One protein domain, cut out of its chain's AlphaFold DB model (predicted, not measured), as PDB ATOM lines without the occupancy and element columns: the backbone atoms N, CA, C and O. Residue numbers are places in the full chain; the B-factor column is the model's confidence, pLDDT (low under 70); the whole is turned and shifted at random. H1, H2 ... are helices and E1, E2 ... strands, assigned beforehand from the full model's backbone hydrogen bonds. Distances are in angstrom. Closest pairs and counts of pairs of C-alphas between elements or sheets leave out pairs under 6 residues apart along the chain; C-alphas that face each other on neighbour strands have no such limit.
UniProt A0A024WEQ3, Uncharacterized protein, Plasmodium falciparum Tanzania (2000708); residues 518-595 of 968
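AT A GLANCE: This is residues 518 to 595 of the 968 residues of an uncharacterized protein of Plasmodium falciparum Tanzania (2000708) (UniProt A0A024WEQ3). A small two-stranded hairpin, E1 and E2, makes one end of the domain, and three short helices, H1, H2 and H3, gather at the other, with much loop between them. Residues 578 to 595, with no named element, run from the end of H3 back to the hairpin, where 592 to 593 pair with E1. The printed part has 78 residues, in the order E1, E2, H1, H2, H3; the sheet is antiparallel and the class mixed, with 35 residues, under half, in named elements. The whole is compact, with a radius of gyration of the C-alphas of 12.6 A and spans of 34 by 25 by 22 A.

HOW THE PARTS SIT: E1, residues 519 to 523, and E2, residues 527 to 531, form an antiparallel hairpin at 143 degrees; N 521 and O 529 are 2.9 A apart, N 529 and O 521 2.8 A, both within hydrogen-bond range. Residues 554 to 555 pair parallel with 530 to 531 of E2. H1, residues 538 to 547, and H2, residues 559 to 564, touch at a steep tilt of 56 degrees, opposite ways; their closest C-alphas, of His 538 and Val 562, are 5.0 A apart. H3, residues 569 to 577, is near H1. H2 and H3 are close but not clearly touching, about perpendicular at 76 degrees; their closest C-alphas, of Val 562 and Phe 569, are 7.3 A apart. E1 is apart from H1, H2 and H3. In H1 and H3 every O i to N i+4 pair is within hydrogen-bond range; in H2 0 of 2 are, beside 3 of 3 O i to N i+3 pairs.

IN THESE COORDINATES: E1 begins at C-alpha 519 (-20.734, 26.348, 50.052) and spans 12.9 A, E2 12.4 A. H1 spans 14.2 A, H2 10.4 A and H3 10.7 A, ending at C-alpha 577 (-4.788, 43.721, 57.805).

THE WHOLE: The C-alphas farthest apart, of Lys 575 and Gln 595, are 36.9 A apart. The printed part has no cut; the link from H1 to H2 is long. The pLDDT is under 70 at residues 524 to 526 and 583 to 595.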
ATOM      1  N   SER A 518     -23.864  29.907  49.583       80.31
ATOM      2  CA  SER A 518     -22.556  29.715  50.224       80.31
ATOM      3  C   SER A 518     -22.281  28.229  50.440       80.31
ATOM      4  O   SER A 518     -23.117  27.505  50.982       80.31
ATOM      5  N   LYS A 519     -21.097  27.768  50.044       80.81
ATOM      6  CA  LYS A 519     -20.734  26.348  50.052       80.81
ATOM      7  C   LYS A 519     -19.224  26.167  50.130       80.81
ATOM      8  O   LYS A 519     -18.459  27.049  49.741       80.81
ATOM      9  N   TYR A 520     -18.804  25.000  50.603       79.75
ATOM     10  CA  TYR A 520     -17.443  24.538  50.367       79.75
ATOM     11  C   TYR A 520     -17.280  24.135  48.901       79.75
ATOM     12  O   TYR A 520     -18.230  23.677  48.265       79.75
ATOM     13  N   VAL A 521     -16.084  24.359  48.371       79.00
ATOM     14  CA  VAL A 521     -15.715  24.169  46.966       79.00
ATOM     15  C   VAL A 521     -14.269  23.684  46.917       79.00
ATOM     16  O   VAL A 521     -13.465  24.092  47.754       79.00
ATOM     17  N   ILE A 522     -13.930  22.836  45.951       74.56
ATOM     18  CA  ILE A 522     -12.544  22.461  45.649       74.56
ATOM     19  C   ILE A 522     -12.167  23.059  44.286       74.56
ATOM     20  O   ILE A 522     -12.984  23.034  43.371       74.56
ATOM     21  N   ASN A 523     -10.960  23.618  44.175       72.00
ATOM     22  CA  ASN A 523     -10.331  23.958  42.888       72.00
ATOM     23  C   ASN A 523      -9.400  22.808  42.451       72.00
ATOM     24  O   ASN A 523      -8.960  22.057  43.324       72.00
ATOM     25  N   ASP A 524      -9.046  22.711  41.165       67.31
ATOM     26  CA  ASP A 524      -8.245  21.621  40.559       67.31
ATOM     27  C   ASP A 524      -7.042  21.167  41.401       67.31
ATOM     28  O   ASP A 524      -6.827  19.974  41.611       67.31
ATOM     29  N   MET A 525      -6.321  22.124  41.996       66.38
ATOM     30  CA  MET A 525      -5.194  21.919  42.921       66.38
ATOM     31  C   MET A 525      -5.610  21.365  44.308       66.38
ATOM     32  O   MET A 525      -5.031  21.741  45.331       66.38
ATOM     33  N   GLN A 526      -6.683  20.565  44.363       69.44
ATOM     34  CA  GLN A 526      -7.353  19.956  45.529       69.44
ATOM     35  C   GLN A 526      -7.610  20.892  46.729       69.44
ATOM     36  O   GLN A 526      -7.897  20.461  47.848       69.44
ATOM     37  N   SER A 527      -7.529  22.201  46.505       75.19
ATOM     38  CA  SER A 527      -7.511  23.201  47.566       75.19
ATOM     39  C   SER A 527      -8.930  23.572  47.971       75.19
ATOM     40  O   SER A 527      -9.736  23.979  47.135       75.19
ATOM     41  N   LEU A 528      -9.230  23.454  49.267       80.00
ATOM     42  CA  LEU A 528     -10.537  23.794  49.823       80.00
ATOM     43  C   LEU A 528     -10.729  25.314  49.880       80.00
ATOM     44  O   LEU A 528      -9.956  26.020  50.533       80.00
ATOM     45  N   TYR A 529     -11.810  25.793  49.271       81.00
ATOM     46  CA  TYR A 529     -12.303  27.163  49.356       81.00
ATOM     47  C   TYR A 529     -13.697  27.207  49.991       81.00
ATOM     48  O   TYR A 529     -14.481  26.258  49.911       81.00
ATOM     49  N   LEU A 530     -14.023  28.341  50.610       85.31
ATOM     50  CA  LEU A 530     -15.376  28.696  51.022       85.31
ATOM     51  C   LEU A 530     -15.912  29.753  50.053       85.31
ATOM     52  O   LEU A 530     -15.501  30.912  50.107       85.31
ATOM     53  N   TYR A 531     -16.838  29.362  49.185       85.06
ATOM     54  CA  TYR A 531     -17.624  30.300  48.391       85.06
ATOM     55  C   TYR A 531     -18.690  30.930  49.290       85.06
ATOM     56  O   TYR A 531     -19.445  30.207  49.947       85.06
ATOM     57  N   VAL A 532     -18.756  32.263  49.333       85.38
ATOM     58  CA  VAL A 532     -19.724  32.997  50.157       85.38
ATOM     59  C   VAL A 532     -20.680  33.798  49.283       85.38
ATOM     60  O   VAL A 532     -20.286  34.759  48.636       85.38
ATOM     61  N   ASP A 533     -21.961  33.442  49.325       83.69
ATOM     62  CA  ASP A 533     -23.040  34.199  48.697       83.69
ATOM     63  C   ASP A 533     -23.298  35.508  49.462       83.69
ATOM     64  O   ASP A 533     -23.722  35.515  50.624       83.69
ATOM     65  N   THR A 534     -23.008  36.624  48.794       81.62
ATOM     66  CA  THR A 534     -23.090  37.985  49.332       81.62
ATOM     67  C   THR A 534     -24.460  38.631  49.165       81.62
ATOM     68  O   THR A 534     -24.705  39.647  49.808       81.62
ATOM     69  N   GLN A 535     -25.321  38.115  48.277       82.38
ATOM     70  CA  GLN A 535     -26.532  38.799  47.795       82.38
ATOM     71  C   GLN A 535     -26.330  40.296  47.461       82.38
ATOM     72  O   GLN A 535     -27.216  41.113  47.691       82.38
ATOM     73  N   ASN A 536     -25.160  40.678  46.926       79.81
ATOM     74  CA  ASN A 536     -24.784  42.077  46.644       79.81
ATOM     75  C   ASN A 536     -24.738  43.013  47.884       79.81
ATOM     76  O   ASN A 536     -24.703  44.238  47.745       79.81
ATOM     77  N   ASP A 537     -24.707  42.466  49.105       84.69
ATOM     78  CA  ASP A 537     -24.687  43.225  50.358       84.69
ATOM     79  C   ASP A 537     -23.251  43.553  50.807       84.69
ATOM     80  O   ASP A 537     -22.469  42.687  51.216       84.69
ATOM     81  N   HIS A 538     -22.909  44.840  50.783       85.94
ATOM     82  CA  HIS A 538     -21.585  45.343  51.153       85.94
ATOM     83  C   HIS A 538     -21.177  44.994  52.597       85.94
ATOM     84  O   HIS A 538     -19.996  44.763  52.861       85.94
ATOM     85  N   ARG A 539     -22.132  44.883  53.538       85.38
ATOM     86  CA  ARG A 539     -21.834  44.479  54.923       85.38
ATOM     87  C   ARG A 539     -21.493  42.990  55.026       85.38
ATOM     88  O   ARG A 539     -20.646  42.627  55.843       85.38
ATOM     89  N   ILE A 540     -22.075  42.141  54.170       87.06
ATOM     90  CA  ILE A 540     -21.680  40.727  54.063       87.06
ATOM     91  C   ILE A 540     -20.278  40.619  53.454       87.06
ATOM     92  O   ILE A 540     -19.464  39.862  53.978       87.06
ATOM     93  N   ILE A 541     -19.947  41.421  52.434       87.81
ATOM     94  CA  ILE A 541     -18.583  41.461  51.875       87.81
ATOM     95  C   ILE A 541     -17.571  41.855  52.962       87.81
ATOM     96  O   ILE A 541     -16.613  41.118  53.189       87.81
ATOM     97  N   PHE A 542     -17.819  42.932  53.723       89.50
ATOM     98  CA  PHE A 542     -16.943  43.329  54.837       89.50
ATOM     99  C   PHE A 542     -16.797  42.227  55.899       89.50
ATOM    100  O   PHE A 542     -15.692  41.980  56.385       89.50
ATOM    101  N   MET A 543     -17.893  41.544  56.254       90.44
ATOM    102  CA  MET A 543     -17.873  40.425  57.201       90.44
ATOM    103  C   MET A 543     -16.971  39.286  56.696       90.44
ATOM    104  O   MET A 543     -16.074  38.845  57.415       90.44
ATOM    105  N   SER A 544     -17.172  38.849  55.453       88.44
ATOM    106  CA  SER A 544     -16.422  37.765  54.809       88.44
ATOM    107  C   SER A 544     -14.941  38.106  54.636       88.44
ATOM    108  O   SER A 544     -14.080  37.278  54.929       88.44
ATOM    109  N   THR A 545     -14.610  39.346  54.266       89.12
ATOM    110  CA  THR A 545     -13.215  39.798  54.180       89.12
ATOM    111  C   THR A 545     -12.521  39.776  55.543       89.12
ATOM    112  O   THR A 545     -11.389  39.312  55.622       89.12
ATOM    113  N   ILE A 546     -13.167  40.189  56.642       89.94
ATOM    114  CA  ILE A 546     -12.558  40.071  57.984       89.94
ATOM    115  C   ILE A 546     -12.454  38.606  58.441       89.94
ATOM    116  O   ILE A 546     -11.477  38.244  59.098       89.94
ATOM    117  N   LEU A 547     -13.401  37.742  58.057       88.94
ATOM    118  CA  LEU A 547     -13.325  36.298  58.313       88.94
ATOM    119  C   LEU A 547     -12.128  35.625  57.606       88.94
ATOM    120  O   LEU A 547     -11.600  34.648  58.141       88.94
ATOM    121  N   SER A 548     -11.613  36.181  56.497       88.12
ATOM    122  CA  SER A 548     -10.413  35.650  55.811       88.12
ATOM    123  C   SER A 548      -9.165  35.562  56.708       88.12
ATOM    124  O   SER A 548      -8.288  34.726  56.499       88.12
ATOM    125  N   LEU A 549      -9.111  36.370  57.775       86.31
ATOM    126  CA  LEU A 549      -8.046  36.340  58.783       86.31
ATOM    127  C   LEU A 549      -8.046  35.074  59.655       86.31
ATOM    128  O   LEU A 549      -7.072  34.839  60.368       86.31
ATOM    129  N   ILE A 550      -9.129  34.290  59.630       84.25
ATOM    130  CA  ILE A 550      -9.263  33.011  60.342       84.25
ATOM    131  C   ILE A 550      -9.212  31.830  59.354       84.25
ATOM    132  O   ILE A 550      -8.628  30.800  59.677       84.25
ATOM    133  N   PHE A 551      -9.764  31.982  58.146       80.12
ATOM    134  CA  PHE A 551      -9.754  30.970  57.082       80.12
ATOM    135  C   PHE A 551      -9.395  31.647  55.758       80.12
ATOM    136  O   PHE A 551     -10.203  32.394  55.219       80.12
ATOM    137  N   LYS A 552      -8.179  31.423  55.249       78.81
ATOM    138  CA  LYS A 552      -7.608  32.221  54.145       78.81
ATOM    139  C   LYS A 552      -8.387  32.108  52.826       78.81
ATOM    140  O   LYS A 552      -8.489  33.084  52.091       78.81
ATOM    141  N   ASN A 553      -8.930  30.927  52.537       83.19
ATOM    142  CA  ASN A 553      -9.405  30.542  51.209       83.19
ATOM    143  C   ASN A 553     -10.889  30.905  51.001       83.19
ATOM    144  O   ASN A 553     -11.741  30.022  50.917       83.19
ATOM    145  N   ILE A 554     -11.230  32.196  50.954       85.44
ATOM    146  CA  ILE A 554     -12.618  32.658  50.745       85.44
ATOM    147  C   ILE A 554     -12.785  33.224  49.334       85.44
ATOM    148  O   ILE A 554     -12.053  34.128  48.943       85.44
ATOM    149  N   ILE A 555     -13.797  32.743  48.610       84.75
ATOM    150  CA  ILE A 555     -14.229  33.291  47.319       84.75
ATOM    151  C   ILE A 555     -15.457  34.176  47.564       84.75
ATOM    152  O   ILE A 555     -16.432  33.738  48.182       84.75
ATOM    153  N   ILE A 556     -15.407  35.421  47.084       84.44
ATOM    154  CA  ILE A 556     -16.466  36.427  47.243       84.44
ATOM    155  C   ILE A 556     -16.903  36.910  45.845       84.44
ATOM    156  O   ILE A 556     -16.101  37.540  45.157       84.44
ATOM    157  N   PRO A 557     -18.147  36.647  45.406       77.50
ATOM    158  CA  PRO A 557     -18.673  37.122  44.131       77.50
ATOM    159  C   PRO A 557     -19.129  38.591  44.209       77.50
ATOM    160  O   PRO A 557     -19.654  39.035  45.237       77.50
ATOM    161  N   LYS A 558     -19.005  39.310  43.083       73.00
ATOM    162  CA  LYS A 558     -19.563  40.662  42.835       73.00
ATOM    163  C   LYS A 558     -19.206  41.690  43.922       73.00
ATOM    164  O   LYS A 558     -20.065  42.276  44.595       73.00
ATOM    165  N   CYS A 559     -17.898  41.881  44.101       78.12
ATOM    166  CA  CYS A 559     -17.300  42.759  45.112       78.12
ATOM    167  C   CYS A 559     -17.612  44.256  44.926       78.12
ATOM    168  O   CYS A 559     -17.485  45.020  45.879       78.12
ATOM    169  N   ASP A 560     -18.073  44.667  43.745       75.00
ATOM    170  CA  ASP A 560     -18.326  46.053  43.300       75.00
ATOM    171  C   ASP A 560     -19.251  46.825  44.258       75.00
ATOM    172  O   ASP A 560     -19.119  48.027  44.488       75.00
ATOM    173  N   ASN A 561     -20.147  46.094  44.923       80.12
ATOM    174  CA  ASN A 561     -21.048  46.615  45.946       80.12
ATOM    175  C   ASN A 561     -20.328  47.286  47.133       80.12
ATOM    176  O   ASN A 561     -20.934  48.116  47.807       80.12
ATOM    177  N   VAL A 562     -19.043  46.999  47.372       80.12
ATOM    178  CA  VAL A 562     -18.194  47.688  48.366       80.12
ATOM    179  C   VAL A 562     -18.144  49.204  48.148       80.12
ATOM    180  O   VAL A 562     -18.134  49.967  49.121       80.12
ATOM    181  N   HIS A 563     -18.203  49.659  46.893       74.81
ATOM    182  CA  HIS A 563     -18.164  51.081  46.553       74.81
ATOM    183  C   HIS A 563     -19.381  51.856  47.096       74.81
ATOM    184  O   HIS A 563     -19.261  53.045  47.376       74.81
ATOM    185  N   LYS A 564     -20.507  51.180  47.386       76.06
ATOM    186  CA  LYS A 564     -21.722  51.773  47.988       76.06
ATOM    187  C   LYS A 564     -21.533  52.306  49.414       76.06
ATOM    188  O   LYS A 564     -22.449  52.922  49.956       76.06
ATOM    189  N   SER A 565     -20.415  52.014  50.084       75.44
ATOM    190  CA  SER A 565     -20.171  52.499  51.455       75.44
ATOM    191  C   SER A 565     -18.705  52.676  51.834       75.44
ATOM    192  O   SER A 565     -18.427  53.468  52.729       75.44
ATOM    193  N   PHE A 566     -17.758  51.973  51.204       79.31
ATOM    194  CA  PHE A 566     -16.337  52.255  51.414       79.31
ATOM    195  C   PHE A 566     -15.463  51.773  50.237       79.31
ATOM    196  O   PHE A 566     -14.845  50.714  50.343       79.31
ATOM    197  N   PRO A 567     -15.346  52.551  49.140       79.62
ATOM    198  CA  PRO A 567     -14.522  52.202  47.973       79.62
ATOM    199  C   PRO A 567     -13.094  51.742  48.316       79.62
ATOM    200  O   PRO A 567     -12.605  50.744  47.799       79.62
ATOM    201  N   LEU A 568     -12.438  52.418  49.265       81.25
ATOM    202  CA  LEU A 568     -11.060  52.116  49.674       81.25
ATOM    203  C   LEU A 568     -10.928  50.920  50.642       81.25
ATOM    204  O   LEU A 568      -9.824  50.646  51.121       81.25
ATOM    205  N   PHE A 569     -12.009  50.193  50.952       85.12
ATOM    206  CA  PHE A 569     -12.001  49.105  51.940       85.12
ATOM    207  C   PHE A 569     -10.904  48.065  51.676       85.12
ATOM    208  O   PHE A 569     -10.135  47.750  52.587       85.12
ATOM    209  N   PHE A 570     -10.773  47.580  50.437       84.56
ATOM    210  CA  PHE A 570      -9.763  46.576  50.089       84.56
ATOM    211  C   PHE A 570      -8.331  47.128  50.113       84.56
ATOM    212  O   PHE A 570      -7.426  46.428  50.570       84.56
ATOM    213  N   HIS A 571      -8.117  48.396  49.734       82.75
ATOM    214  CA  HIS A 571      -6.815  49.060  49.894       82.75
ATOM    215  C   HIS A 571      -6.385  49.056  51.368       82.75
ATOM    216  O   HIS A 571      -5.272  48.642  51.694       82.75
ATOM    217  N   TYR A 572      -7.277  49.449  52.281       82.31
ATOM    218  CA  TYR A 572      -6.983  49.444  53.713       82.31
ATOM    219  C   TYR A 572      -6.902  48.025  54.306       82.31
ATOM    220  O   TYR A 572      -6.080  47.781  55.191       82.31
ATOM    221  N   ALA A 573      -7.674  47.057  53.800       85.31
ATOM    222  CA  ALA A 573      -7.564  45.649  54.191       85.31
ATOM    223  C   ALA A 573      -6.189  45.058  53.814       85.31
ATOM    224  O   ALA A 573      -5.549  44.416  54.652       85.31
ATOM    225  N   LYS A 574      -5.677  45.363  52.613       84.75
ATOM    226  CA  LYS A 574      -4.307  45.035  52.187       84.75
ATOM    227  C   LYS A 574      -3.278  45.761  53.057       84.75
ATOM    228  O   LYS A 574      -2.508  45.112  53.760       84.75
ATOM    229  N   LYS A 575      -3.321  47.095  53.105       81.94
ATOM    230  CA  LYS A 575      -2.336  47.951  53.798       81.94
ATOM    231  C   LYS A 575      -2.215  47.675  55.300       81.94
ATOM    232  O   LYS A 575      -1.121  47.750  55.851       81.94
ATOM    233  N   TYR A 576      -3.321  47.369  55.979       78.25
ATOM    234  CA  TYR A 576      -3.356  47.264  57.441       78.25
ATOM    235  C   TYR A 576      -3.539  45.831  57.939       78.25
ATOM    236  O   TYR A 576      -2.770  45.355  58.777       78.25
ATOM    237  N   LEU A 577      -4.513  45.100  57.396       84.19
ATOM    238  CA  LEU A 577      -4.788  43.721  57.805       84.19
ATOM    239  C   LEU A 577      -3.956  42.694  57.026       84.19
ATOM    240  O   LEU A 577      -3.916  41.537  57.440       84.19
ATOM    241  N   HIS A 578      -3.206  43.108  55.995       84.25
ATOM    242  CA  HIS A 578      -2.418  42.233  55.112       84.25
ATOM    243  C   HIS A 578      -3.302  41.147  54.474       84.25
ATOM    244  O   HIS A 578      -2.913  39.984  54.391       84.25
ATOM    245  N   ILE A 579      -4.528  41.533  54.105       84.38
ATOM    246  CA  ILE A 579      -5.464  40.705  53.347       84.38
ATOM    247  C   ILE A 579      -5.222  41.017  51.874       84.38
ATOM    248  O   ILE A 579      -5.497  42.129  51.422       84.38
ATOM    249  N   TYR A 580      -4.676  40.055  51.142       80.25
ATOM    250  CA  TYR A 580      -4.498  40.168  49.700       80.25
ATOM    251  C   TYR A 580      -5.775  39.691  49.014       80.25
ATOM    252  O   TYR A 580      -6.228  38.576  49.256       80.25
ATOM    253  N   VAL A 581      -6.360  40.556  48.190       80.19
ATOM    254  CA  VAL A 581      -7.475  40.214  47.306       80.19
ATOM    255  C   VAL A 581      -6.894  40.025  45.912       80.19
ATOM    256  O   VAL A 581      -6.164  40.895  45.434       80.19
ATOM    257  N   GLN A 582      -7.190  38.885  45.298       75.62
ATOM    258  CA  GLN A 582      -6.888  38.596  43.901       75.62
ATOM    259  C   GLN A 582      -8.196  38.700  43.115       75.62
ATOM    260  O   GLN A 582      -9.178  38.044  43.462       75.62
ATOM    261  N   ASN A 583      -8.209  39.530  42.075       67.94
ATOM    262  CA  ASN A 583      -9.328  39.612  41.143       67.94
ATOM    263  C   ASN A 583      -9.094  38.558  40.054       67.94
ATOM    264  O   ASN A 583      -8.304  38.790  39.145       67.94
ATOM    265  N   GLY A 584      -9.725  37.391  40.181       57.59
ATOM    266  CA  GLY A 584      -9.682  36.342  39.161       57.59
ATOM    267  C   GLY A 584     -10.907  36.388  38.250       57.59
ATOM    268  O   GLY A 584     -12.018  36.635  38.724       57.59
ATOM    269  N   SER A 585     -10.722  36.095  36.962       52.84
ATOM    270  CA  SER A 585     -11.819  35.611  36.120       52.84
ATOM    271  C   SER A 585     -12.232  34.200  36.569       52.84
ATOM    272  O   SER A 585     -11.470  33.499  37.242       52.84
ATOM    273  N   ASN A 586     -13.425  33.744  36.169       50.50
ATOM    274  CA  ASN A 586     -13.904  32.393  36.503       50.50
ATOM    275  C   ASN A 586     -12.965  31.271  36.003       50.50
ATOM    276  O   ASN A 586     -13.006  30.172  36.543       50.50
ATOM    277  N   GLN A 587     -12.098  31.547  35.020       45.19
ATOM    278  CA  GLN A 587     -11.154  30.584  34.433       45.19
ATOM    279  C   GLN A 587     -10.078  30.099  35.423       45.19
ATOM    280  O   GLN A 587      -9.550  29.008  35.252       45.19
ATOM    281  N   PHE A 588      -9.759  30.871  36.469       43.75
ATOM    282  CA  PHE A 588      -8.761  30.479  37.479       43.75
ATOM    283  C   PHE A 588      -9.312  29.551  38.574       43.75
ATOM    284  O   PHE A 588      -8.561  29.110  39.452       43.75
ATOM    285  N   ILE A 589     -10.622  29.289  38.575       51.53
ATOM    286  CA  ILE A 589     -11.271  28.462  39.590       51.53
ATOM    287  C   ILE A 589     -12.253  27.497  38.921       51.53
ATOM    288  O   ILE A 589     -13.460  27.734  38.884       51.53
ATOM    289  N   ASN A 590     -11.731  26.368  38.446       48.88
ATOM    290  CA  ASN A 590     -12.540  25.209  38.087       48.88
ATOM    291  C   ASN A 590     -13.147  24.629  39.374       48.88
ATOM    292  O   ASN A 590     -12.540  23.861  40.119       48.88
ATOM    293  N   THR A 591     -14.352  25.091  39.706       47.38
ATOM    294  CA  THR A 591     -14.999  24.787  40.983       47.38
ATOM    295  C   THR A 591     -15.693  23.427  40.960       47.38
ATOM    296  O   THR A 591     -16.864  23.332  40.578       47.38
ATOM    297  N   TYR A 592     -15.032  22.385  41.463       52.09
ATOM    298  CA  TYR A 592     -15.700  21.121  41.760       52.09
ATOM    299  C   TYR A 592     -16.720  21.318  42.890       52.09
ATOM    300  O   TYR A 592     -16.393  21.712  44.019       52.09
ATOM    301  N   ASN A 593     -17.991  21.064  42.571       46.44
ATOM    302  CA  ASN A 593     -19.100  21.205  43.507       46.44
ATOM    303  C   ASN A 593     -19.080  20.078  44.544       46.44
ATOM    304  O   ASN A 593     -19.165  18.903  44.209       46.44
ATOM    305  N   PHE A 594     -19.090  20.441  45.827       46.44
ATOM    306  CA  PHE A 594     -19.082  19.507  46.964       46.44
ATOM    307  C   PHE A 594     -20.439  18.790  47.193       46.44
ATOM    308  O   PHE A 594     -20.836  18.519  48.328       46.44
ATOM    309  N   GLN A 595     -21.201  18.535  46.127       44.09
ATOM    310  CA  GLN A 595     -22.551  17.970  46.201       44.09
ATOM    311  C   GLN A 595     -22.525  16.438  46.313       44.09
ATOM    312  O   GLN A 595     -23.229  15.897  47.164       44.09
TER     313      GLN A 595